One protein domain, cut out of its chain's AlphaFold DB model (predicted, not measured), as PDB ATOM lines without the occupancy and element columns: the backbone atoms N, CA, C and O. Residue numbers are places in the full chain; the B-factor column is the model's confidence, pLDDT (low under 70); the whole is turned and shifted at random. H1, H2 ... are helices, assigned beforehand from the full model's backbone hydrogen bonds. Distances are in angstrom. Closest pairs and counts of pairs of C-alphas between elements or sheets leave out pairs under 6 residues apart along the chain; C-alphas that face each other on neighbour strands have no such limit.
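AT A GLANCE: This is residues 7 to 152 of the 369 residues of an uncharacterized protein of Caldimicrobium sp (UniProt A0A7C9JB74). An up-and-down bundle of four helices, H4 to H7, makes the body, with the long hairpin of H4 and H5 running along the longest axis, H6 on one side of it and H7 packed on H4. H1 crosses the first part of H7 on the side away from H5, with H2 and the very short H3 also on H7's side, while at the far end of the printed part residues 146 to 152 of H8 stick out free. Within the bundle H4 touches H5, H6 and H7, and H5 touches H6, while H6 and H7 are close but not clearly touching and H5 and H7 are apart. The printed part has 146 residues with eight named helices, H1 to H8 in chain order, and no named strand, and its class is all helix. It is compact, with a radius of gyration of the C-alphas of 16.3 A and spans of 50 by 39 by 26 A.

IN THESE COORDINATES: H1 is residues 7 to 22, beginning at C-alpha 7 at (-36.161, 34.597, -33.314), and is 22.8 A long. H2 is residues 30 to 39 and H3 residues 44 to 47. H4, the longest helix, is residues 53 to 79, 38.8 A from C-alpha 53 at (-40.804, 18.735, -43.452) to C-alpha 79. H5 is residues 86 to 103, 26.0 A, and H6 is residues 107 to 121, 19.2 A. H7 is residues 126 to 137, and H8 is residues 142 to 152, ending at C-alpha 152 at (-48.780, 3.977, -25.747).

HOW THE PARTS SIT: H4 and H5 form a helical hairpin and touch at a shallow tilt of 23 degrees, opposite ways, the closest C-alphas being those of Leu 64 and Ala 102, 5.6 A apart. H5, with residues 94 to 102 alone, touches H6 in a second hairpin, at Leu 98 and Ala 110, C-alphas 5.0 A apart. H4 touches H7 at a shallow tilt of 27 degrees, closest at the C-alphas of Ile 63 and Ile 129, 5.8 A. H7 is the hub, touching four helices. With residues 127 to 128 alone it touches H1, at a steep tilt of 45 degrees, closest at the C-alphas of Ile 13 and Tyr 128, 5.9 A. H2 and H3 each only just touch H7, with 3 pairs of C-alphas within 8 A, closest at Leu 30 and Val 130, 7.0 A, and at Ile 44 and Leu 135, 6.7 A. H8 touches no helix. Every O i to N i+4 pair is within hydrogen-bond range in H1, H2, H5, H7 and H8, against 22 of 23 in H4 and 9 of 11 in H6; H3 is too short for such a pair.

THE WHOLE: The C-alphas of Glu 50 and Ile 83, the two farthest apart, are 50.0 A apart. The printed part has no cut and no long link. The mean pLDDT of the printed part is 81.4; it is under 70 at residue 26, residues 79 to 84, 119 to 120, 122 to 124 and 141 to 152.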
ATOM      1  N   GLU A   7     -36.685  33.419 -34.020       88.31
ATOM      2  CA  GLU A   7     -36.161  34.597 -33.314       88.31
ATOM      3  C   GLU A   7     -37.265  35.383 -32.601       88.31
ATOM      4  O   GLU A   7     -37.090  35.831 -31.469       88.31
ATOM      5  N   GLU A   8     -38.433  35.507 -33.230       87.12
ATOM      6  CA  GLU A   8     -39.598  36.137 -32.607       87.12
ATOM      7  C   GLU A   8     -40.105  35.319 -31.416       87.12
ATOM      8  O   GLU A   8     -40.321  35.880 -30.343       87.12
ATOM      9  N   PHE A   9     -40.226  33.995 -31.556       87.06
ATOM     10  CA  PHE A   9     -40.599  33.130 -30.434       87.06
ATOM     11  C   PHE A   9     -39.592  33.208 -29.292       87.06
ATOM     12  O   PHE A   9     -39.986  33.382 -28.141       87.06
ATOM     13  N   LYS A  10     -38.298  33.157 -29.597       89.06
ATOM     14  CA  LYS A  10     -37.230  33.264 -28.607       89.06
ATOM     15  C   LYS A  10     -37.284  34.590 -27.853       89.06
ATOM     16  O   LYS A  10     -37.213  34.596 -26.626       89.06
ATOM     17  N   GLN A  11     -37.460  35.704 -28.563       88.69
ATOM     18  CA  GLN A  11     -37.559  37.030 -27.956       88.69
ATOM     19  C   GLN A  11     -38.802  37.162 -27.062       88.69
ATOM     20  O   GLN A  11     -38.687  37.619 -25.926       88.69
ATOM     21  N   ILE A  12     -39.971  36.718 -27.535       87.12
ATOM     22  CA  ILE A  12     -41.220  36.777 -26.760       87.12
ATOM     23  C   ILE A  12     -41.118  35.912 -25.500       87.12
ATOM     24  O   ILE A  12     -41.484  36.360 -24.415       87.12
ATOM     25  N   ILE A  13     -40.593  34.691 -25.611       87.75
ATOM     26  CA  ILE A  13     -40.433  33.803 -24.454       87.75
ATOM     27  C   ILE A  13     -39.421  34.352 -23.453       87.75
ATOM     28  O   ILE A  13     -39.643  34.248 -22.243       87.75
ATOM     29  N   LYS A  14     -38.337  34.968 -23.929       87.12
ATOM     30  CA  LYS A  14     -37.371  35.633 -23.058       87.12
ATOM     31  C   LYS A  14     -38.032  36.742 -22.241       87.12
ATOM     32  O   LYS A  14     -37.879  36.750 -21.025       87.12
ATOM     33  N   GLU A  15     -38.808  37.619 -22.879       87.25
ATOM     34  CA  GLU A  15     -39.555  38.677 -22.181       87.25
ATOM     35  C   GLU A  15     -40.479  38.108 -21.102       87.25
ATOM     36  O   GLU A  15     -40.431  38.552 -19.958       87.25
ATOM     37  N   LEU A  16     -41.273  37.088 -21.440       84.88
ATOM     38  CA  LEU A  16     -42.185  36.451 -20.488       84.88
ATOM     39  C   LEU A  16     -41.435  35.809 -19.315       84.88
ATOM     40  O   LEU A  16     -41.857  35.927 -18.168       84.88
ATOM     41  N   THR A  17     -40.301  35.166 -19.589       83.94
ATOM     42  CA  THR A  17     -39.466  34.528 -18.563       83.94
ATOM     43  C   THR A  17     -38.826  35.566 -17.639       83.94
ATOM     44  O   THR A  17     -38.761  35.358 -16.427       83.94
ATOM     45  N   ASP A  18     -38.367  36.695 -18.182       84.44
ATOM     46  CA  ASP A  18     -37.790  37.791 -17.402       84.44
ATOM     47  C   ASP A  18     -38.855  38.481 -16.528       84.44
ATOM     48  O   ASP A  18     -38.602  38.750 -15.352       84.44
ATOM     49  N   GLU A  19     -40.068  38.690 -17.049       83.38
ATOM     50  CA  GLU A  19     -41.218  39.179 -16.272       83.38
ATOM     51  C   GLU A  19     -41.569  38.217 -15.120       83.38
ATOM     52  O   GLU A  19     -41.735  38.643 -13.974       83.38
ATOM     53  N   ALA A  20     -41.620  36.912 -15.393       80.50
ATOM     54  CA  ALA A  20     -41.972  35.897 -14.404       80.50
ATOM     55  C   ALA A  20     -40.903  35.754 -13.298       80.50
ATOM     56  O   ALA A  20     -41.228  35.630 -12.113       80.50
ATOM     57  N   LYS A  21     -39.617  35.901 -13.647       80.56
ATOM     58  CA  LYS A  21     -38.502  35.981 -12.682       80.56
ATOM     59  C   LYS A  21     -38.658  37.125 -11.688       80.56
ATOM     60  O   LYS A  21     -38.422  36.919 -10.499       80.56
ATOM     61  N   VAL A  22     -39.059  38.313 -12.146       83.75
ATOM     62  CA  VAL A  22     -39.298  39.470 -11.259       83.75
ATOM     63  C   VAL A  22     -40.395  39.166 -10.236       83.75
ATOM     64  O   VAL A  22     -40.332  39.636  -9.102       83.75
ATOM     65  N   LEU A  23     -41.371  38.342 -10.614       79.56
ATOM     66  CA  LEU A  23     -42.468  37.903  -9.752       79.56
ATOM     67  C   LEU A  23     -42.108  36.696  -8.867       79.56
ATOM     68  O   LEU A  23     -42.951  36.230  -8.106       79.56
ATOM     69  N   GLY A  24     -40.866  36.205  -8.934       76.12
ATOM     70  CA  GLY A  24     -40.392  35.067  -8.148       76.12
ATOM     71  C   GLY A  24     -40.796  33.697  -8.701       76.12
ATOM     72  O   GLY A  24     -40.607  32.706  -8.002       76.12
ATOM     73  N   ASN A  25     -41.317  33.623  -9.932       70.88
ATOM     74  CA  ASN A  25     -41.682  32.365 -10.581       70.88
ATOM     75  C   ASN A  25     -41.035  32.246 -11.977       70.88
ATOM     76  O   ASN A  25     -41.659  32.592 -12.972       70.88
ATOM     77  N   PRO A  26     -39.772  31.794 -12.089       68.50
ATOM     78  CA  PRO A  26     -39.091  31.665 -13.381       68.50
ATOM     79  C   PRO A  26     -39.664  30.544 -14.263       68.50
ATOM     80  O   PRO A  26     -39.427  30.542 -15.475       68.50
ATOM     81  N   TYR A  27     -40.392  29.602 -13.657       72.12
ATOM     82  CA  TYR A  27     -41.027  28.496 -14.350       72.12
ATOM     83  C   TYR A  27     -42.433  28.878 -14.776       72.12
ATOM     84  O   TYR A  27     -43.281  29.204 -13.945       72.12
ATOM     85  N   ILE A  28     -42.684  28.813 -16.077       73.69
ATOM     86  CA  ILE A  28     -44.005  29.078 -16.621       73.69
ATOM     87  C   ILE A  28     -44.548  27.749 -17.122       73.69
ATOM     88  O   ILE A  28     -44.073  27.212 -18.125       73.69
ATOM     89  N   TYR A  29     -45.561  27.219 -16.437       72.00
ATOM     90  CA  TYR A  29     -46.252  26.020 -16.901       72.00
ATOM     91  C   TYR A  29     -46.782  26.238 -18.320       72.00
ATOM     92  O   TYR A  29     -47.222  27.335 -18.660       72.00
ATOM     93  N   LEU A  30     -46.819  25.190 -19.150       70.94
ATOM     94  CA  LEU A  30     -47.257  25.309 -20.547       70.94
ATOM     95  C   LEU A  30     -48.640  25.978 -20.690       70.94
ATOM     96  O   LEU A  30     -48.862  26.750 -21.620       70.94
ATOM     97  N   THR A  31     -49.567  25.713 -19.766       75.06
ATOM     98  CA  THR A  31     -50.897  26.344 -19.725       75.06
ATOM     99  C   THR A  31     -50.834  27.846 -19.458       75.06
ATOM    100  O   THR A  31     -51.567  28.620 -20.070       75.06
ATOM    101  N   GLU A  32     -49.955  28.277 -18.557       76.62
ATOM    102  CA  GLU A  32     -49.716  29.692 -18.269       76.62
ATOM    103  C   GLU A  32     -48.994  30.365 -19.436       76.62
ATOM    104  O   GLU A  32     -49.370  31.464 -19.847       76.62
ATOM    105  N   LEU A  33     -48.029  29.666 -20.034       80.12
ATOM    106  CA  LEU A  33     -47.284  30.137 -21.187       80.12
ATOM    107  C   LEU A  33     -48.204  30.365 -22.391       80.12
ATOM    108  O   LEU A  33     -48.118  31.417 -23.021       80.12
ATOM    109  N   ASP A  34     -49.131  29.445 -22.675       80.06
ATOM    110  CA  ASP A  34     -50.126  29.616 -23.745       80.06
ATOM    111  C   ASP A  34     -51.003  30.857 -23.512       80.06
ATOM    112  O   ASP A  34     -51.227  31.647 -24.432       80.06
ATOM    113  N   ASN A  35     -51.456  31.085 -22.276       81.31
ATOM    114  CA  ASN A  35     -52.244  32.272 -21.935       81.31
ATOM    115  C   ASN A  35     -51.450  33.571 -22.146       81.31
ATOM    116  O   ASN A  35     -51.963  34.529 -22.730       81.31
ATOM    117  N   LEU A  36     -50.191  33.603 -21.705       82.50
ATOM    118  CA  LEU A  36     -49.306  34.757 -21.874       82.50
ATOM    119  C   LEU A  36     -49.010  35.042 -23.353       82.50
ATOM    120  O   LEU A  36     -49.071  36.194 -23.787       82.50
ATOM    121  N   LEU A  37     -48.765  33.999 -24.147       84.31
ATOM    122  CA  LEU A  37     -48.561  34.110 -25.592       84.31
ATOM    123  C   LEU A  37     -49.799  34.670 -26.299       84.31
ATOM    124  O   LEU A  37     -49.678  35.602 -27.100       84.31
ATOM    125  N   ARG A  38     -50.997  34.185 -25.950       85.25
ATOM    126  CA  ARG A  38     -52.264  34.694 -26.503       85.25
ATOM    127  C   ARG A  38     -52.477  36.170 -26.192       85.25
ATOM    128  O   ARG A  38     -52.922  36.907 -27.073       85.25
ATOM    129  N   ASN A  39     -52.112  36.621 -24.992       84.50
ATOM    130  CA  ASN A  39     -52.168  38.039 -24.620       84.50
ATOM    131  C   ASN A  39     -51.211  38.906 -25.457       84.50
ATOM    132  O   ASN A  39     -51.523  40.063 -25.733       84.50
ATOM    133  N   LYS A  40     -50.086  38.343 -25.917       83.19
ATOM    134  CA  LYS A  40     -49.156  38.979 -26.871       83.19
ATOM    135  C   LYS A  40     -49.582  38.794 -28.342       83.19
ATOM    136  O   LYS A  40     -48.854  39.191 -29.245       83.19
ATOM    137  N   GLY A  41     -50.758  38.215 -28.607       84.31
ATOM    138  CA  GLY A  41     -51.283  37.983 -29.958       84.31
ATOM    139  C   GLY A  41     -50.705  36.756 -30.674       84.31
ATOM    140  O   GLY A  41     -51.045  36.515 -31.835       84.31
ATOM    141  N   VAL A  42     -49.879  35.956 -29.993       83.75
ATOM    142  CA  VAL A  42     -49.315  34.709 -30.518       83.75
ATOM    143  C   VAL A  42     -50.269  33.556 -30.213       83.75
ATOM    144  O   VAL A  42     -50.627  33.310 -29.068       83.75
ATOM    145  N   ASN A  43     -50.683  32.819 -31.246       84.94
ATOM    146  CA  ASN A  43     -51.482  31.605 -31.088       84.94
ATOM    147  C   ASN A  43     -50.781  30.433 -31.776       84.94
ATOM    148  O   ASN A  43     -50.891  30.276 -32.993       84.94
ATOM    149  N   ILE A  44     -50.101  29.600 -30.986       82.56
ATOM    150  CA  ILE A  44     -49.341  28.450 -31.491       82.56
ATOM    151  C   ILE A  44     -50.212  27.396 -32.180       82.56
ATOM    152  O   ILE A  44     -49.754  26.724 -33.098       82.56
ATOM    153  N   TYR A  45     -51.494  27.293 -31.818       84.62
ATOM    154  CA  TYR A  45     -52.416  26.335 -32.434       84.62
ATOM    155  C   TYR A  45     -52.773  26.692 -33.878       84.62
ATOM    156  O   TYR A  45     -53.287  25.839 -34.599       84.62
ATOM    157  N   ARG A  46     -52.472  27.917 -34.334       84.06
ATOM    158  CA  ARG A  46     -52.571  28.259 -35.760       84.06
ATOM    159  C   ARG A  46     -51.616  27.442 -36.623       84.06
ATOM    160  O   ARG A  46     -51.889  27.283 -37.794       84.06
ATOM    161  N   TYR A  47     -50.546  26.902 -36.050       82.50
ATOM    162  CA  TYR A  47     -49.578  26.088 -36.779       82.50
ATOM    163  C   TYR A  47     -49.926  24.597 -36.797       82.50
ATOM    164  O   TYR A  47     -49.098  23.799 -37.222       82.50
ATOM    165  N   SER A  48     -51.101  24.190 -36.305       82.94
ATOM    166  CA  SER A  48     -51.458  22.770 -36.186       82.94
ATOM    167  C   SER A  48     -51.483  22.091 -37.557       82.94
ATOM    168  O   SER A  48     -52.328  22.417 -38.387       82.94
ATOM    169  N   ARG A  49     -50.585  21.120 -37.771       79.81
ATOM    170  CA  ARG A  49     -50.416  20.369 -39.032       79.81
ATOM    171  C   ARG A  49     -50.106  21.233 -40.264       79.81
ATOM    172  O   ARG A  49     -50.328  20.795 -41.392       79.81
ATOM    173  N   GLU A  50     -49.603  22.452 -40.075       84.56
ATOM    174  CA  GLU A  50     -49.316  23.375 -41.181       84.56
ATOM    175  C   GLU A  50     -47.842  23.408 -41.598       84.56
ATOM    176  O   GLU A  50     -47.528  23.975 -42.652       84.56
ATOM    177  N   LEU A  51     -46.951  22.857 -40.773       86.06
ATOM    178  CA  LEU A  51     -45.511  22.948 -40.982       86.06
ATOM    179  C   LEU A  51     -45.022  21.905 -41.981       86.06
ATOM    180  O   LEU A  51     -45.383  20.726 -41.915       86.06
ATOM    181  N   ASP A  52     -44.167  22.331 -42.907       86.38
ATOM    182  CA  ASP A  52     -43.555  21.409 -43.855       86.38
ATOM    183  C   ASP A  52     -42.442  20.559 -43.205       86.38
ATOM    184  O   ASP A  52     -42.152  20.639 -42.009       86.38
ATOM    185  N   LYS A  53     -41.849  19.635 -43.971       86.19
ATOM    186  CA  LYS A  53     -40.804  18.735 -43.452       86.19
ATOM    187  C   LYS A  53     -39.532  19.487 -43.036       86.19
ATOM    188  O   LYS A  53     -38.852  19.046 -42.115       86.19
ATOM    189  N   GLU A  54     -39.202  20.583 -43.709       88.94
ATOM    190  CA  GLU A  54     -37.996  21.364 -43.431       88.94
ATOM    191  C   GLU A  54     -38.190  22.266 -42.210       88.94
ATOM    192  O   GLU A  54     -37.313  22.348 -41.351       88.94
ATOM    193  N   GLU A  55     -39.370  22.869 -42.071       89.94
ATOM    194  CA  GLU A  55     -39.763  23.626 -40.882       89.94
ATOM    195  C   GLU A  55     -39.769  22.730 -39.635       89.94
ATOM    196  O   GLU A  55     -39.233  23.115 -38.596       89.94
ATOM    197  N   ARG A  56     -40.285  21.497 -39.749       88.50
ATOM    198  CA  ARG A  56     -40.253  20.505 -38.657       88.50
ATOM    199  C   ARG A  56     -38.834  20.123 -38.254       88.50
ATOM    200  O   ARG A  56     -38.497  20.220 -37.080       88.50
ATOM    201  N   ARG A  57     -37.971  19.808 -39.224       89.62
ATOM    202  CA  ARG A  57     -36.542  19.549 -38.969       89.62
ATOM    203  C   ARG A  57     -35.834  20.739 -38.336       89.62
ATOM    204  O   ARG A  57     -34.942  20.558 -37.516       89.62
ATOM    205  N   THR A  58     -36.206  21.954 -38.725       92.00
ATOM    206  CA  THR A  58     -35.640  23.177 -38.153       92.00
ATOM    207  C   THR A  58     -36.013  23.307 -36.675       92.00
ATOM    208  O   THR A  58     -35.143  23.604 -35.863       92.00
ATOM    209  N   ILE A  59     -37.266  23.019 -36.310       92.38
ATOM    210  CA  ILE A  59     -37.717  22.990 -34.909       92.38
ATOM    211  C   ILE A  59     -37.012  21.879 -34.128       92.38
ATOM    212  O   ILE A  59     -36.507  22.142 -33.042       92.38
ATOM    213  N   ASP A  60     -36.935  20.671 -34.682       92.31
ATOM    214  CA  ASP A  60     -36.253  19.530 -34.063       92.31
ATOM    215  C   ASP A  60     -34.783  19.856 -33.748       92.31
ATOM    216  O   ASP A  60     -34.322  19.680 -32.621       92.31
ATOM    217  N   ASN A  61     -34.058  20.409 -34.725       93.38
ATOM    218  CA  ASN A  61     -32.666  20.821 -34.551       93.38
ATOM    219  C   ASN A  61     -32.515  21.956 -33.527       93.38
ATOM    220  O   ASN A  61     -31.552  21.956 -32.763       93.38
ATOM    221  N   GLU A  62     -33.449  22.910 -33.497       94.50
ATOM    222  CA  GLU A  62     -33.441  23.991 -32.508       94.50
ATOM    223  C   GLU A  62     -33.667  23.439 -31.093       94.50
ATOM    224  O   GLU A  62     -32.918  23.792 -30.185       94.50
ATOM    225  N   ILE A  63     -34.628  22.525 -30.904       93.19
ATOM    226  CA  ILE A  63     -34.868  21.858 -29.614       93.19
ATOM    227  C   ILE A  63     -33.594  21.152 -29.143       93.19
ATOM    228  O   ILE A  63     -33.127  21.417 -28.036       93.19
ATOM    229  N   LEU A  64     -32.997  20.309 -29.991       93.38
ATOM    230  CA  LEU A  64     -31.758  19.593 -29.672       93.38
ATOM    231  C   LEU A  64     -30.617  20.554 -29.326       93.38
ATOM    232  O   LEU A  64     -29.906  20.347 -28.343       93.38
ATOM    233  N   SER A  65     -30.461  21.633 -30.097       93.62
ATOM    234  CA  SER A  65     -29.427  22.635 -29.845       93.62
ATOM    235  C   SER A  65     -29.620  23.335 -28.501       93.62
ATOM    236  O   SER A  65     -28.643  23.501 -27.772       93.62
ATOM    237  N   GLN A  66     -30.850  23.721 -28.149       92.19
ATOM    238  CA  GLN A  66     -31.138  24.367 -26.866       92.19
ATOM    239  C   GLN A  66     -30.998  23.398 -25.680       92.19
ATOM    240  O   GLN A  66     -30.527  23.809 -24.617       92.19
ATOM    241  N   LEU A  67     -31.342  22.116 -25.854       92.44
ATOM    242  CA  LEU A  67     -31.129  21.071 -24.846       92.44
ATOM    243  C   LEU A  67     -29.636  20.874 -24.551       92.44
ATOM    244  O   LEU A  67     -29.230  20.943 -23.391       92.44
ATOM    245  N   VAL A  68     -28.809  20.715 -25.592       92.75
ATOM    246  CA  VAL A  68     -27.347  20.583 -25.449       92.75
ATOM    247  C   VAL A  68     -26.747  21.834 -24.822       92.75
ATOM    248  O   VAL A  68     -25.980  21.724 -23.870       92.75
ATOM    249  N   LYS A  69     -27.141  23.021 -25.296       91.31
ATOM    250  CA  LYS A  69     -26.679  24.297 -24.740       91.31
ATOM    251  C   LYS A  69     -26.997  24.405 -23.247       91.31
ATOM    252  O   LYS A  69     -26.129  24.773 -22.465       91.31
ATOM    253  N   SER A  70     -28.220  24.056 -22.852       88.75
ATOM    254  CA  SER A  70     -28.636  24.073 -21.447       88.75
ATOM    255  C   SER A  70     -27.809  23.096 -20.608       88.75
ATOM    256  O   SER A  70     -27.370  23.456 -19.519       88.75
ATOM    257  N   ALA A  71     -27.550  21.887 -21.114       90.75
ATOM    258  CA  ALA A  71     -26.713  20.913 -20.420       90.75
ATOM    259  C   ALA A  71     -25.258  21.389 -20.281       90.75
ATOM    260  O   ALA A  71     -24.705  21.328 -19.186       90.75
ATOM    261  N   ASP A  72     -24.661  21.920 -21.351       90.06
ATOM    262  CA  ASP A  72     -23.299  22.460 -21.337       90.06
ATOM    263  C   ASP A  72     -23.176  23.639 -20.347       90.06
ATOM    264  O   ASP A  72     -22.254  23.659 -19.532       90.06
ATOM    265  N   GLU A  73     -24.141  24.568 -20.326       87.00
ATOM    266  CA  GLU A  73     -24.181  25.682 -19.363       87.00
ATOM    267  C   GLU A  73     -24.229  25.208 -17.900       87.00
ATOM    268  O   GLU A  73     -23.690  25.875 -17.013       87.00
ATOM    269  N   ILE A  74     -24.898  24.086 -17.619       86.19
ATOM    270  CA  ILE A  74     -24.969  23.506 -16.273       86.19
ATOM    271  C   ILE A  74     -23.656  22.788 -15.935       86.19
ATOM    272  O   ILE A  74     -23.097  23.007 -14.860       86.19
ATOM    273  N   LEU A  75     -23.122  21.991 -16.862       87.12
ATOM    274  CA  LEU A  75     -21.855  21.274 -16.697       87.12
ATOM    275  C   LEU A  75     -20.671  22.226 -16.468       87.12
ATOM    276  O   LEU A  75     -19.798  21.948 -15.641       87.12
ATOM    277  N   GLU A  76     -20.647  23.382 -17.136       85.50
ATOM    278  CA  GLU A  76     -19.640  24.421 -16.902       85.50
ATOM    279  C   GLU A  76     -19.659  24.931 -15.453       85.50
ATOM    280  O   GLU A  76     -18.594  25.152 -14.869       85.50
ATOM    281  N   ARG A  77     -20.838  25.043 -14.823       79.75
ATOM    282  CA  ARG A  77     -20.951  25.439 -13.405       79.75
ATOM    283  C   ARG A  77     -20.307  24.407 -12.483       79.75
ATOM    284  O   ARG A  77     -19.629  24.801 -11.538       79.75
ATOM    285  N   PHE A  78     -20.451  23.115 -12.780       79.12
ATOM    286  CA  PHE A  78     -19.794  22.042 -12.023       79.12
ATOM    287  C   PHE A  78     -18.274  22.060 -12.187       79.12
ATOM    288  O   PHE A  78     -17.552  21.794 -11.232       79.12
ATOM    289  N   SER A  79     -17.764  22.423 -13.368       69.12
ATOM    290  CA  SER A  79     -16.313  22.483 -13.613       69.12
ATOM    291  C   SER A  79     -15.580  23.548 -12.782       69.12
ATOM    292  O   SER A  79     -14.372  23.447 -12.570       69.12
ATOM    293  N   ALA A  80     -16.307  24.554 -12.285       68.75
ATOM    294  CA  ALA A  80     -15.779  25.568 -11.378       68.75
ATOM    295  C   ALA A  80     -15.649  25.071  -9.924       68.75
ATOM    296  O   ALA A  80     -15.046  25.754  -9.091       68.75
ATOM    297  N   GLU A  81     -16.197  23.899  -9.605       67.94
ATOM    298  CA  GLU A  81     -16.170  23.312  -8.272       67.94
ATOM    299  C   GLU A  81     -15.051  22.269  -8.146       67.94
ATOM    300  O   GLU A  81     -14.865  21.402  -8.995       67.94
ATOM    301  N   THR A  82     -14.274  22.342  -7.065       59.38
ATOM    302  CA  THR A  82     -13.083  21.495  -6.872       59.38
ATOM    303  C   THR A  82     -13.383  20.115  -6.285       59.38
ATOM    304  O   THR A  82     -12.517  19.243  -6.334       59.38
ATOM    305  N   ILE A  83     -14.577  19.906  -5.720       66.94
ATOM    306  CA  ILE A  83     -15.027  18.636  -5.135       66.94
ATOM    307  C   ILE A  83     -16.522  18.491  -5.437       66.94
ATOM    308  O   ILE A  83     -17.328  19.257  -4.911       66.94
ATOM    309  N   LEU A  84     -16.878  17.506  -6.263       65.88
ATOM    310  CA  LEU A  84     -18.266  17.097  -6.474       65.88
ATOM    311  C   LEU A  84     -18.625  16.030  -5.433       65.88
ATOM    312  O   LEU A  84     -17.870  15.072  -5.244       65.88
ATOM    313  N   ASP A  85     -19.754  16.203  -4.750       79.25
ATOM    314  CA  ASP A  85     -20.326  15.151  -3.912       79.25
ATOM    315  C   ASP A  85     -21.030  14.082  -4.775       79.25
ATOM    316  O   ASP A  85     -21.136  14.204  -5.997       79.25
ATOM    317  N   GLU A  86     -21.463  12.986  -4.148       80.19
ATOM    318  CA  GLU A  86     -22.101  11.856  -4.839       80.19
ATOM    319  C   GLU A  86     -23.320  12.289  -5.665       80.19
ATOM    320  O   GLU A  86     -23.475  11.871  -6.813       80.19
ATOM    321  N   ARG A  87     -24.133  13.194  -5.112       84.38
ATOM    322  CA  ARG A  87     -25.307  13.746  -5.783       84.38
ATOM    323  C   ARG A  87     -24.913  14.498  -7.052       84.38
ATOM    324  O   ARG A  87     -25.464  14.223  -8.112       84.38
ATOM    325  N   LYS A  88     -23.943  15.412  -6.973       83.81
ATOM    326  CA  LYS A  88     -23.481  16.189  -8.133       83.81
ATOM    327  C   LYS A  88     -22.837  15.323  -9.213       83.81
ATOM    328  O   LYS A  88     -22.944  15.637 -10.396       83.81
ATOM    329  N   ASN A  89     -22.178  14.229  -8.826       86.50
ATOM    330  CA  ASN A  89     -21.682  13.255  -9.798       86.50
ATOM    331  C   ASN A  89     -22.839  12.610 -10.568       86.50
ATOM    332  O   ASN A  89     -22.772  12.531 -11.790       86.50
ATOM    333  N   LEU A  90     -23.918  12.221  -9.884       88.88
ATOM    334  CA  LEU A  90     -25.093  11.648 -10.540       88.88
ATOM    335  C   LEU A  90     -25.839  12.677 -11.412       88.88
ATOM    336  O   LEU A  90     -26.214  12.373 -12.541       88.88
ATOM    337  N   GLU A  91     -25.974  13.920 -10.945       89.00
ATOM    338  CA  GLU A  91     -26.497  15.042 -11.740       89.00
ATOM    339  C   GLU A  91     -25.706  15.239 -13.041       89.00
ATOM    340  O   GLU A  91     -26.280  15.363 -14.124       89.00
ATOM    341  N   ARG A  92     -24.372  15.234 -12.942       89.94
ATOM    342  CA  ARG A  92     -23.479  15.314 -14.099       89.94
ATOM    343  C   ARG A  92     -23.697  14.150 -15.060       89.94
ATOM    344  O   ARG A  92     -23.746  14.376 -16.266       89.94
ATOM    345  N   GLU A  93     -23.825  12.932 -14.548       92.19
ATOM    346  CA  GLU A  93     -24.061  11.754 -15.382       92.19
ATOM    347  C   GLU A  93     -25.386  11.851 -16.151       92.19
ATOM    348  O   GLU A  93     -25.400  11.594 -17.356       92.19
ATOM    349  N   PHE A  94     -26.471  12.318 -15.526       93.50
ATOM    350  CA  PHE A  94     -27.736  12.542 -16.235       93.50
ATOM    351  C   PHE A  94     -27.637  13.632 -17.312       93.50
ATOM    352  O   PHE A  94     -28.215  13.490 -18.388       93.50
ATOM    353  N   LEU A  95     -26.851  14.690 -17.091       93.38
ATOM    354  CA  LEU A  95     -26.591  15.699 -18.127       93.38
ATOM    355  C   LEU A  95     -25.796  15.124 -19.310       93.38
ATOM    356  O   LEU A  95     -26.056  15.481 -20.458       93.38
ATOM    357  N   GLU A  96     -24.849  14.218 -19.064       95.06
ATOM    358  CA  GLU A  96     -24.112  13.536 -20.136       95.06
ATOM    359  C   GLU A  96     -25.004  12.542 -20.908       95.06
ATOM    360  O   GLU A  96     -24.932  12.485 -22.137       95.06
ATOM    361  N   ILE A  97     -25.904  11.826 -20.220       95.88
ATOM    362  CA  ILE A  97     -26.950  10.986 -20.837       95.88
ATOM    363  C   ILE A  97     -27.849  11.832 -21.746       95.88
ATOM    364  O   ILE A  97     -28.072  11.481 -22.905       95.88
ATOM    365  N   LEU A  98     -28.297  12.993 -21.270       95.00
ATOM    366  CA  LEU A  98     -29.102  13.929 -22.052       95.00
ATOM    367  C   LEU A  98     -28.382  14.378 -23.329       95.00
ATOM    368  O   LEU A  98     -28.971  14.381 -24.414       95.00
ATOM    369  N   ARG A  99     -27.090  14.718 -23.232       94.88
ATOM    370  CA  ARG A  99     -26.264  15.063 -24.403       94.88
ATOM    371  C   ARG A  99     -26.150  13.892 -25.374       94.88
ATOM    372  O   ARG A  99     -26.136  14.121 -26.583       94.88
ATOM    373  N   MET A 100     -26.070  12.660 -24.871       95.75
ATOM    374  CA  MET A 100     -26.038  11.470 -25.715       95.75
ATOM    375  C   MET A 100     -27.362  11.267 -26.460       95.75
ATOM    376  O   MET A 100     -27.331  11.115 -27.682       95.75
ATOM    377  N   PHE A 101     -28.514  11.380 -25.789       93.00
ATOM    378  CA  PHE A 101     -29.818  11.361 -26.465       93.00
ATOM    379  C   PHE A 101     -29.911  12.438 -27.545       93.00
ATOM    380  O   PHE A 101     -30.302  12.159 -28.679       93.00
ATOM    381  N   ALA A 102     -29.450  13.654 -27.244       92.12
ATOM    382  CA  ALA A 102     -29.472  14.733 -28.218       92.12
ATOM    383  C   ALA A 102     -28.581  14.455 -29.448       92.12
ATOM    384  O   ALA A 102     -28.971  14.765 -30.575       92.12
ATOM    385  N   LYS A 103     -27.410  13.828 -29.261       91.25
ATOM    386  CA  LYS A 103     -26.534  13.383 -30.364       91.25
ATOM    387  C   LYS A 103     -27.174  12.288 -31.213       91.25
ATOM    388  O   LYS A 103     -27.034  12.319 -32.437       91.25
ATOM    389  N   LEU A 104     -27.882  11.358 -30.573       86.69
ATOM    390  CA  LEU A 104     -28.670  10.316 -31.235       86.69
ATOM    391  C   LEU A 104     -29.962  10.860 -31.868       86.69
ATOM    392  O   LEU A 104     -30.642  10.130 -32.580       86.69
ATOM    393  N   LYS A 105     -30.264  12.154 -31.681       88.88
ATOM    394  CA  LYS A 105     -31.487  12.833 -32.138       88.88
ATOM    395  C   LYS A 105     -32.769  12.275 -31.514       88.88
ATOM    396  O   LYS A 105     -33.853  12.485 -32.059       88.88
ATOM    397  N   ASP A 106     -32.656  11.640 -30.353       86.12
ATOM    398  CA  ASP A 106     -33.802  11.239 -29.545       86.12
ATOM    399  C   ASP A 106     -34.300  12.444 -28.734       86.12
ATOM    400  O   ASP A 106     -33.899  12.701 -27.597       86.12
ATOM    401  N   ILE A 107     -35.144  13.248 -29.386       87.50
ATOM    402  CA  ILE A 107     -35.706  14.474 -28.809       87.50
ATOM    403  C   ILE A 107     -36.610  14.156 -27.624       87.50
ATOM    404  O   ILE A 107     -36.642  14.936 -26.678       87.50
ATOM    405  N   ASP A 108     -37.364  13.059 -27.689       85.81
ATOM    406  CA  ASP A 108     -38.360  12.739 -26.671       85.81
ATOM    407  C   ASP A 108     -37.660  12.346 -25.358       85.81
ATOM    408  O   ASP A 108     -37.961  12.946 -24.324       85.81
ATOM    409  N   MET A 109     -36.641  11.477 -25.402       86.88
ATOM    410  CA  MET A 109     -35.855  11.148 -24.204       86.88
ATOM    411  C   MET A 109     -35.028  12.329 -23.692       86.88
ATOM    412  O   MET A 109     -35.015  12.595 -22.488       86.88
ATOM    413  N   ALA A 110     -34.385  13.094 -24.582       90.12
ATOM    414  CA  ALA A 110     -33.617  14.270 -24.173       90.12
ATOM    415  C   ALA A 110     -34.504  15.352 -23.525       90.12
ATOM    416  O   ALA A 110     -34.101  15.980 -22.544       90.12
ATOM    417  N   TYR A 111     -35.708  15.578 -24.064       89.19
ATOM    418  CA  TYR A 111     -36.670  16.535 -23.518       89.19
ATOM    419  C   TYR A 111     -37.215  16.084 -22.163       89.19
ATOM    420  O   TYR A 111     -37.219  16.895 -21.237       89.19
ATOM    421  N   ASN A 112     -37.638  14.822 -22.037       86.38
ATOM    422  CA  ASN A 112     -38.182  14.286 -20.787       86.38
ATOM    423  C   ASN A 112     -37.140  14.363 -19.667       86.38
ATOM    424  O   ASN A 112     -37.411  14.935 -18.614       86.38
ATOM    425  N   LEU A 113     -35.905  13.930 -19.936       88.19
ATOM    426  CA  LEU A 113     -34.828  14.034 -18.953       88.19
ATOM    427  C   LEU A 113     -34.518  15.496 -18.590       88.19
ATOM    428  O   LEU A 113     -34.308  15.810 -17.421       88.19
ATOM    429  N   MET A 114     -34.536  16.428 -19.555       88.19
ATOM    430  CA  MET A 114     -34.390  17.855 -19.235       88.19
ATOM    431  C   MET A 114     -35.531  18.367 -18.358       88.19
ATOM    432  O   MET A 114     -35.298  19.212 -17.499       88.19
ATOM    433  N   GLN A 115     -36.760  17.912 -18.593       84.75
ATOM    434  CA  GLN A 115     -37.925  18.324 -17.822       84.75
ATOM    435  C   GLN A 115     -37.801  17.905 -16.357       84.75
ATOM    436  O   GLN A 115     -38.117  18.707 -15.478       84.75
ATOM    437  N   ASP A 116     -37.269  16.717 -16.093       82.88
ATOM    438  CA  ASP A 116     -37.031  16.271 -14.722       82.88
ATOM    439  C   ASP A 116     -35.868  17.039 -14.074       82.88
ATOM    440  O   ASP A 116     -35.971  17.532 -12.947       82.88
ATOM    441  N   LEU A 117     -34.783  17.261 -14.826       81.19
ATOM    442  CA  LEU A 117     -33.624  18.041 -14.376       81.19
ATOM    443  C   LEU A 117     -33.928  19.542 -14.217       81.19
ATOM    444  O   LEU A 117     -33.230  20.250 -13.484       81.19
ATOM    445  N   TYR A 118     -34.964  20.055 -14.881       76.75
ATOM    446  CA  TYR A 118     -35.316  21.472 -14.876       76.75
ATOM    447  C   TYR A 118     -35.564  21.994 -13.458       76.75
ATOM    448  O   TYR A 118     -35.085  23.078 -13.117       76.75
ATOM    449  N   TYR A 119     -36.248  21.213 -12.618       68.44
ATOM    450  CA  TYR A 119     -36.522  21.588 -11.229       68.44
ATOM    451  C   TYR A 119     -35.242  21.817 -10.411       68.44
ATOM    452  O   TYR A 119     -35.254  22.594  -9.455       68.44
ATOM    453  N   TYR A 120     -34.128  21.202 -10.815       69.81
ATOM    454  CA  TYR A 120     -32.837  21.291 -10.138       69.81
ATOM    455  C   TYR A 120     -31.974  22.437 -10.657       69.81
ATOM    456  O   TYR A 120     -31.339  23.142  -9.870       69.81
ATOM    457  N   PHE A 121     -31.956  22.654 -11.974       71.50
ATOM    458  CA  PHE A 121     -31.002  23.579 -12.597       71.50
ATOM    459  C   PHE A 121     -31.604  24.878 -13.110       71.50
ATOM    460  O   PHE A 121     -30.858  25.840 -13.334       71.50
ATOM    461  N   ASN A 122     -32.925  24.904 -13.302       68.12
ATOM    462  CA  ASN A 122     -33.684  26.012 -13.870       68.12
ATOM    463  C   ASN A 122     -32.971  26.674 -15.076       68.12
ATOM    464  O   ASN A 122     -32.612  27.858 -15.013       68.12
ATOM    465  N   PRO A 123     -32.674  25.916 -16.152       69.88
ATOM    466  CA  PRO A 123     -32.007  26.460 -17.325       69.88
ATOM    467  C   PRO A 123     -32.805  27.617 -17.934       69.88
ATOM    468  O   PRO A 123     -34.029  27.563 -18.064       69.88
ATOM    469  N   TYR A 124     -32.087  28.675 -18.320       63.22
ATOM    470  CA  TYR A 124     -32.665  29.948 -18.763       63.22
ATOM    471  C   TYR A 124     -33.597  29.806 -19.972       63.22
ATOM    472  O   TYR A 124     -34.560  30.565 -20.084       63.22
ATOM    473  N   ASP A 125     -33.324  28.832 -20.838       74.69
ATOM    474  CA  ASP A 125     -34.013  28.645 -22.112       74.69
ATOM    475  C   ASP A 125     -35.105  27.553 -22.059       74.69
ATOM    476  O   ASP A 125     -35.703  27.229 -23.086       74.69
ATOM    477  N   PHE A 126     -35.436  26.993 -20.885       82.81
ATOM    478  CA  PHE A 126     -36.380  25.866 -20.821       82.81
ATOM    479  C   PHE A 126     -37.803  26.221 -21.263       82.81
ATOM    480  O   PHE A 126     -38.410  25.463 -22.014       82.81
ATOM    481  N   ASN A 127     -38.326  27.399 -20.895       84.88
ATOM    482  CA  ASN A 127     -39.649  27.848 -21.358       84.88
ATOM    483  C   ASN A 127     -39.713  27.930 -22.898       84.88
ATOM    484  O   ASN A 127     -40.764  27.703 -23.499       84.88
ATOM    485  N   TYR A 128     -38.582  28.227 -23.551       89.62
ATOM    486  CA  TYR A 128     -38.487  28.260 -25.008       89.62
ATOM    487  C   TYR A 128     -38.468  26.844 -25.587       89.62
ATOM    488  O   TYR A 128     -39.216  26.563 -26.522       89.62
ATOM    489  N   ILE A 129     -37.722  25.922 -24.972       90.44
ATOM    490  CA  ILE A 129     -37.750  24.491 -25.316       90.44
ATOM    491  C   ILE A 129     -39.170  23.919 -25.175       90.44
ATOM    492  O   ILE A 129     -39.640  23.231 -26.078       90.44
ATOM    493  N   VAL A 130     -39.890  24.240 -24.094       87.94
ATOM    494  CA  VAL A 130     -41.288  23.826 -23.862       87.94
ATOM    495  C   VAL A 130     -42.208  24.312 -24.985       87.94
ATOM    496  O   VAL A 130     -43.002  23.530 -25.514       87.94
ATOM    497  N   LEU A 131     -42.079  25.581 -25.393       88.94
ATOM    498  CA  LEU A 131     -42.841  26.134 -26.514       88.94
ATOM    499  C   LEU A 131     -42.561  25.377 -27.817       88.94
ATOM    500  O   LEU A 131     -43.492  24.972 -28.519       88.94
ATOM    501  N   LEU A 132     -41.280  25.203 -28.147       91.25
ATOM    502  CA  LEU A 132     -40.858  24.527 -29.368       91.25
ATOM    503  C   LEU A 132     -41.311  23.069 -29.385       91.25
ATOM    504  O   LEU A 132     -41.833  22.611 -30.400       91.25
ATOM    505  N   ASN A 133     -41.196  22.359 -28.260       90.06
ATOM    506  CA  ASN A 133     -41.665  20.985 -28.164       90.06
ATOM    507  C   ASN A 133     -43.185  20.918 -28.351       90.06
ATOM    508  O   ASN A 133     -43.674  20.074 -29.094       90.06
ATOM    509  N   LYS A 134     -43.960  21.856 -27.784       88.62
ATOM    510  CA  LYS A 134     -45.407  21.918 -28.045       88.62
ATOM    511  C   LYS A 134     -45.716  22.128 -29.530       88.62
ATOM    512  O   LYS A 134     -46.625  21.487 -30.058       88.62
ATOM    513  N   LEU A 135     -44.967  22.996 -30.208       88.31
ATOM    514  CA  LEU A 135     -45.115  23.230 -31.644       88.31
ATOM    515  C   LEU A 135     -44.765  21.986 -32.477       88.31
ATOM    516  O   LEU A 135     -45.500  21.670 -33.417       88.31
ATOM    517  N   ARG A 136     -43.696  21.269 -32.099       89.62
ATOM    518  CA  ARG A 136     -43.308  19.968 -32.661       89.62
ATOM    519  C   ARG A 136     -44.437  18.953 -32.503       89.62
ATOM    520  O   ARG A 136     -44.864  18.378 -33.495       89.62
ATOM    521  N   TRP A 137     -44.978  18.794 -31.293       86.00
ATOM    522  CA  TRP A 137     -46.083  17.871 -31.004       86.00
ATOM    523  C   TRP A 137     -47.329  18.134 -31.856       86.00
ATOM    524  O   TRP A 137     -47.942  17.195 -32.344       86.00
ATOM    525  N   LEU A 138     -47.686  19.401 -32.091       85.06
ATOM    526  CA  LEU A 138     -48.816  19.773 -32.959       85.06
ATOM    527  C   LEU A 138     -48.586  19.465 -34.453       85.06
ATOM    528  O   LEU A 138     -49.500  19.635 -35.266       85.06
ATOM    529  N   ASN A 139     -47.366  19.075 -34.822       86.31
ATOM    530  CA  ASN A 139     -46.915  18.873 -36.194       86.31
ATOM    531  C   ASN A 139     -46.161  17.548 -36.389       86.31
ATOM    532  O   ASN A 139     -45.497  17.385 -37.420       86.31
ATOM    533  N   LEU A 140     -46.262  16.602 -35.449       78.12
ATOM    534  CA  LEU A 140     -45.722  15.262 -35.662       78.12
ATOM    535  C   LEU A 140     -46.300  14.685 -36.953       78.12
ATOM    536  O   LEU A 140     -47.461  14.915 -37.305       78.12
ATOM    537  N   ASP A 141     -45.454  14.011 -37.722       68.56
ATOM    538  CA  ASP A 141     -45.949  13.292 -38.881       68.56
ATOM    539  C   ASP A 141     -46.791  12.078 -38.435       68.56
ATOM    540  O   ASP A 141     -46.593  11.557 -37.334       68.56
ATOM    541  N   PRO A 142     -47.739  11.626 -39.274       61.50
ATOM    542  CA  PRO A 142     -48.625  10.522 -38.921       61.50
ATOM    543  C   PRO A 142     -47.905   9.209 -38.592       61.50
ATOM    544  O   PRO A 142     -48.412   8.449 -37.777       61.50
ATOM    545  N   GLU A 143     -46.742   8.923 -39.191       56.97
ATOM    546  CA  GLU A 143     -45.983   7.700 -38.890       56.97
ATOM    547  C   GLU A 143     -45.407   7.772 -37.471       56.97
ATOM    548  O   GLU A 143     -45.573   6.836 -36.689       56.97
ATOM    549  N   THR A 144     -44.841   8.919 -37.088       61.25
ATOM    550  CA  THR A 144     -44.383   9.179 -35.716       61.25
ATOM    551  C   THR A 144     -45.538   9.180 -34.707       61.25
ATOM    552  O   THR A 144     -45.387   8.654 -33.603       61.25
ATOM    553  N   GLU A 145     -46.715   9.717 -35.058       55.41
ATOM    554  CA  GLU A 145     -47.918   9.614 -34.210       55.41
ATOM    555  C   GLU A 145     -48.361   8.151 -34.031       55.41
ATOM    556  O   GLU A 145     -48.692   7.749 -32.917       55.41
ATOM    557  N   MET A 146     -48.322   7.339 -35.091       45.19
ATOM    558  CA  MET A 146     -48.704   5.920 -35.058       45.19
ATOM    559  C   MET A 146     -47.729   5.064 -34.246       45.19
ATOM    560  O   MET A 146     -48.170   4.206 -33.486       45.19
ATOM    561  N   VAL A 147     -46.420   5.302 -34.361       49.47
ATOM    562  CA  VAL A 147     -45.415   4.632 -33.517       49.47
ATOM    563  C   VAL A 147     -45.630   5.000 -32.050       49.47
ATOM    564  O   VAL A 147     -45.610   4.121 -31.196       49.47
ATOM    565  N   LYS A 148     -45.936   6.267 -31.743       45.41
ATOM    566  CA  LYS A 148     -46.246   6.696 -30.370       45.41
ATOM    567  C   LYS A 148     -47.556   6.126 -29.836       45.41
ATOM    568  O   LYS A 148     -47.616   5.826 -28.652       45.41
ATOM    569  N   LEU A 149     -48.585   5.968 -30.671       36.75
ATOM    570  CA  LEU A 149     -49.819   5.274 -30.287       36.75
ATOM    571  C   LEU A 149     -49.547   3.797 -30.001       36.75
ATOM    572  O   LEU A 149     -49.990   3.308 -28.977       36.75
ATOM    573  N   ARG A 150     -48.732   3.125 -30.824       32.75
ATOM    574  CA  ARG A 150     -48.308   1.739 -30.572       32.75
ATOM    575  C   ARG A 150     -47.484   1.604 -29.290       32.75
ATOM    576  O   ARG A 150     -47.737   0.693 -28.519       32.75
ATOM    577  N   ILE A 151     -46.551   2.523 -29.028       35.12
ATOM    578  CA  ILE A 151     -45.802   2.571 -27.761       35.12
ATOM    579  C   ILE A 151     -46.753   2.849 -26.593       35.12
ATOM    580  O   ILE A 151     -46.640   2.200 -25.565       35.12
ATOM    581  N   LYS A 152     -47.732   3.749 -26.750       29.83
ATOM    582  CA  LYS A 152     -48.780   3.977 -25.747       29.83
ATOM    583  C   LYS A 152     -49.676   2.770 -25.522       29.83
ATOM    584  O   LYS A 152     -50.092   2.600 -24.395       29.83
TER     585      LYS A 152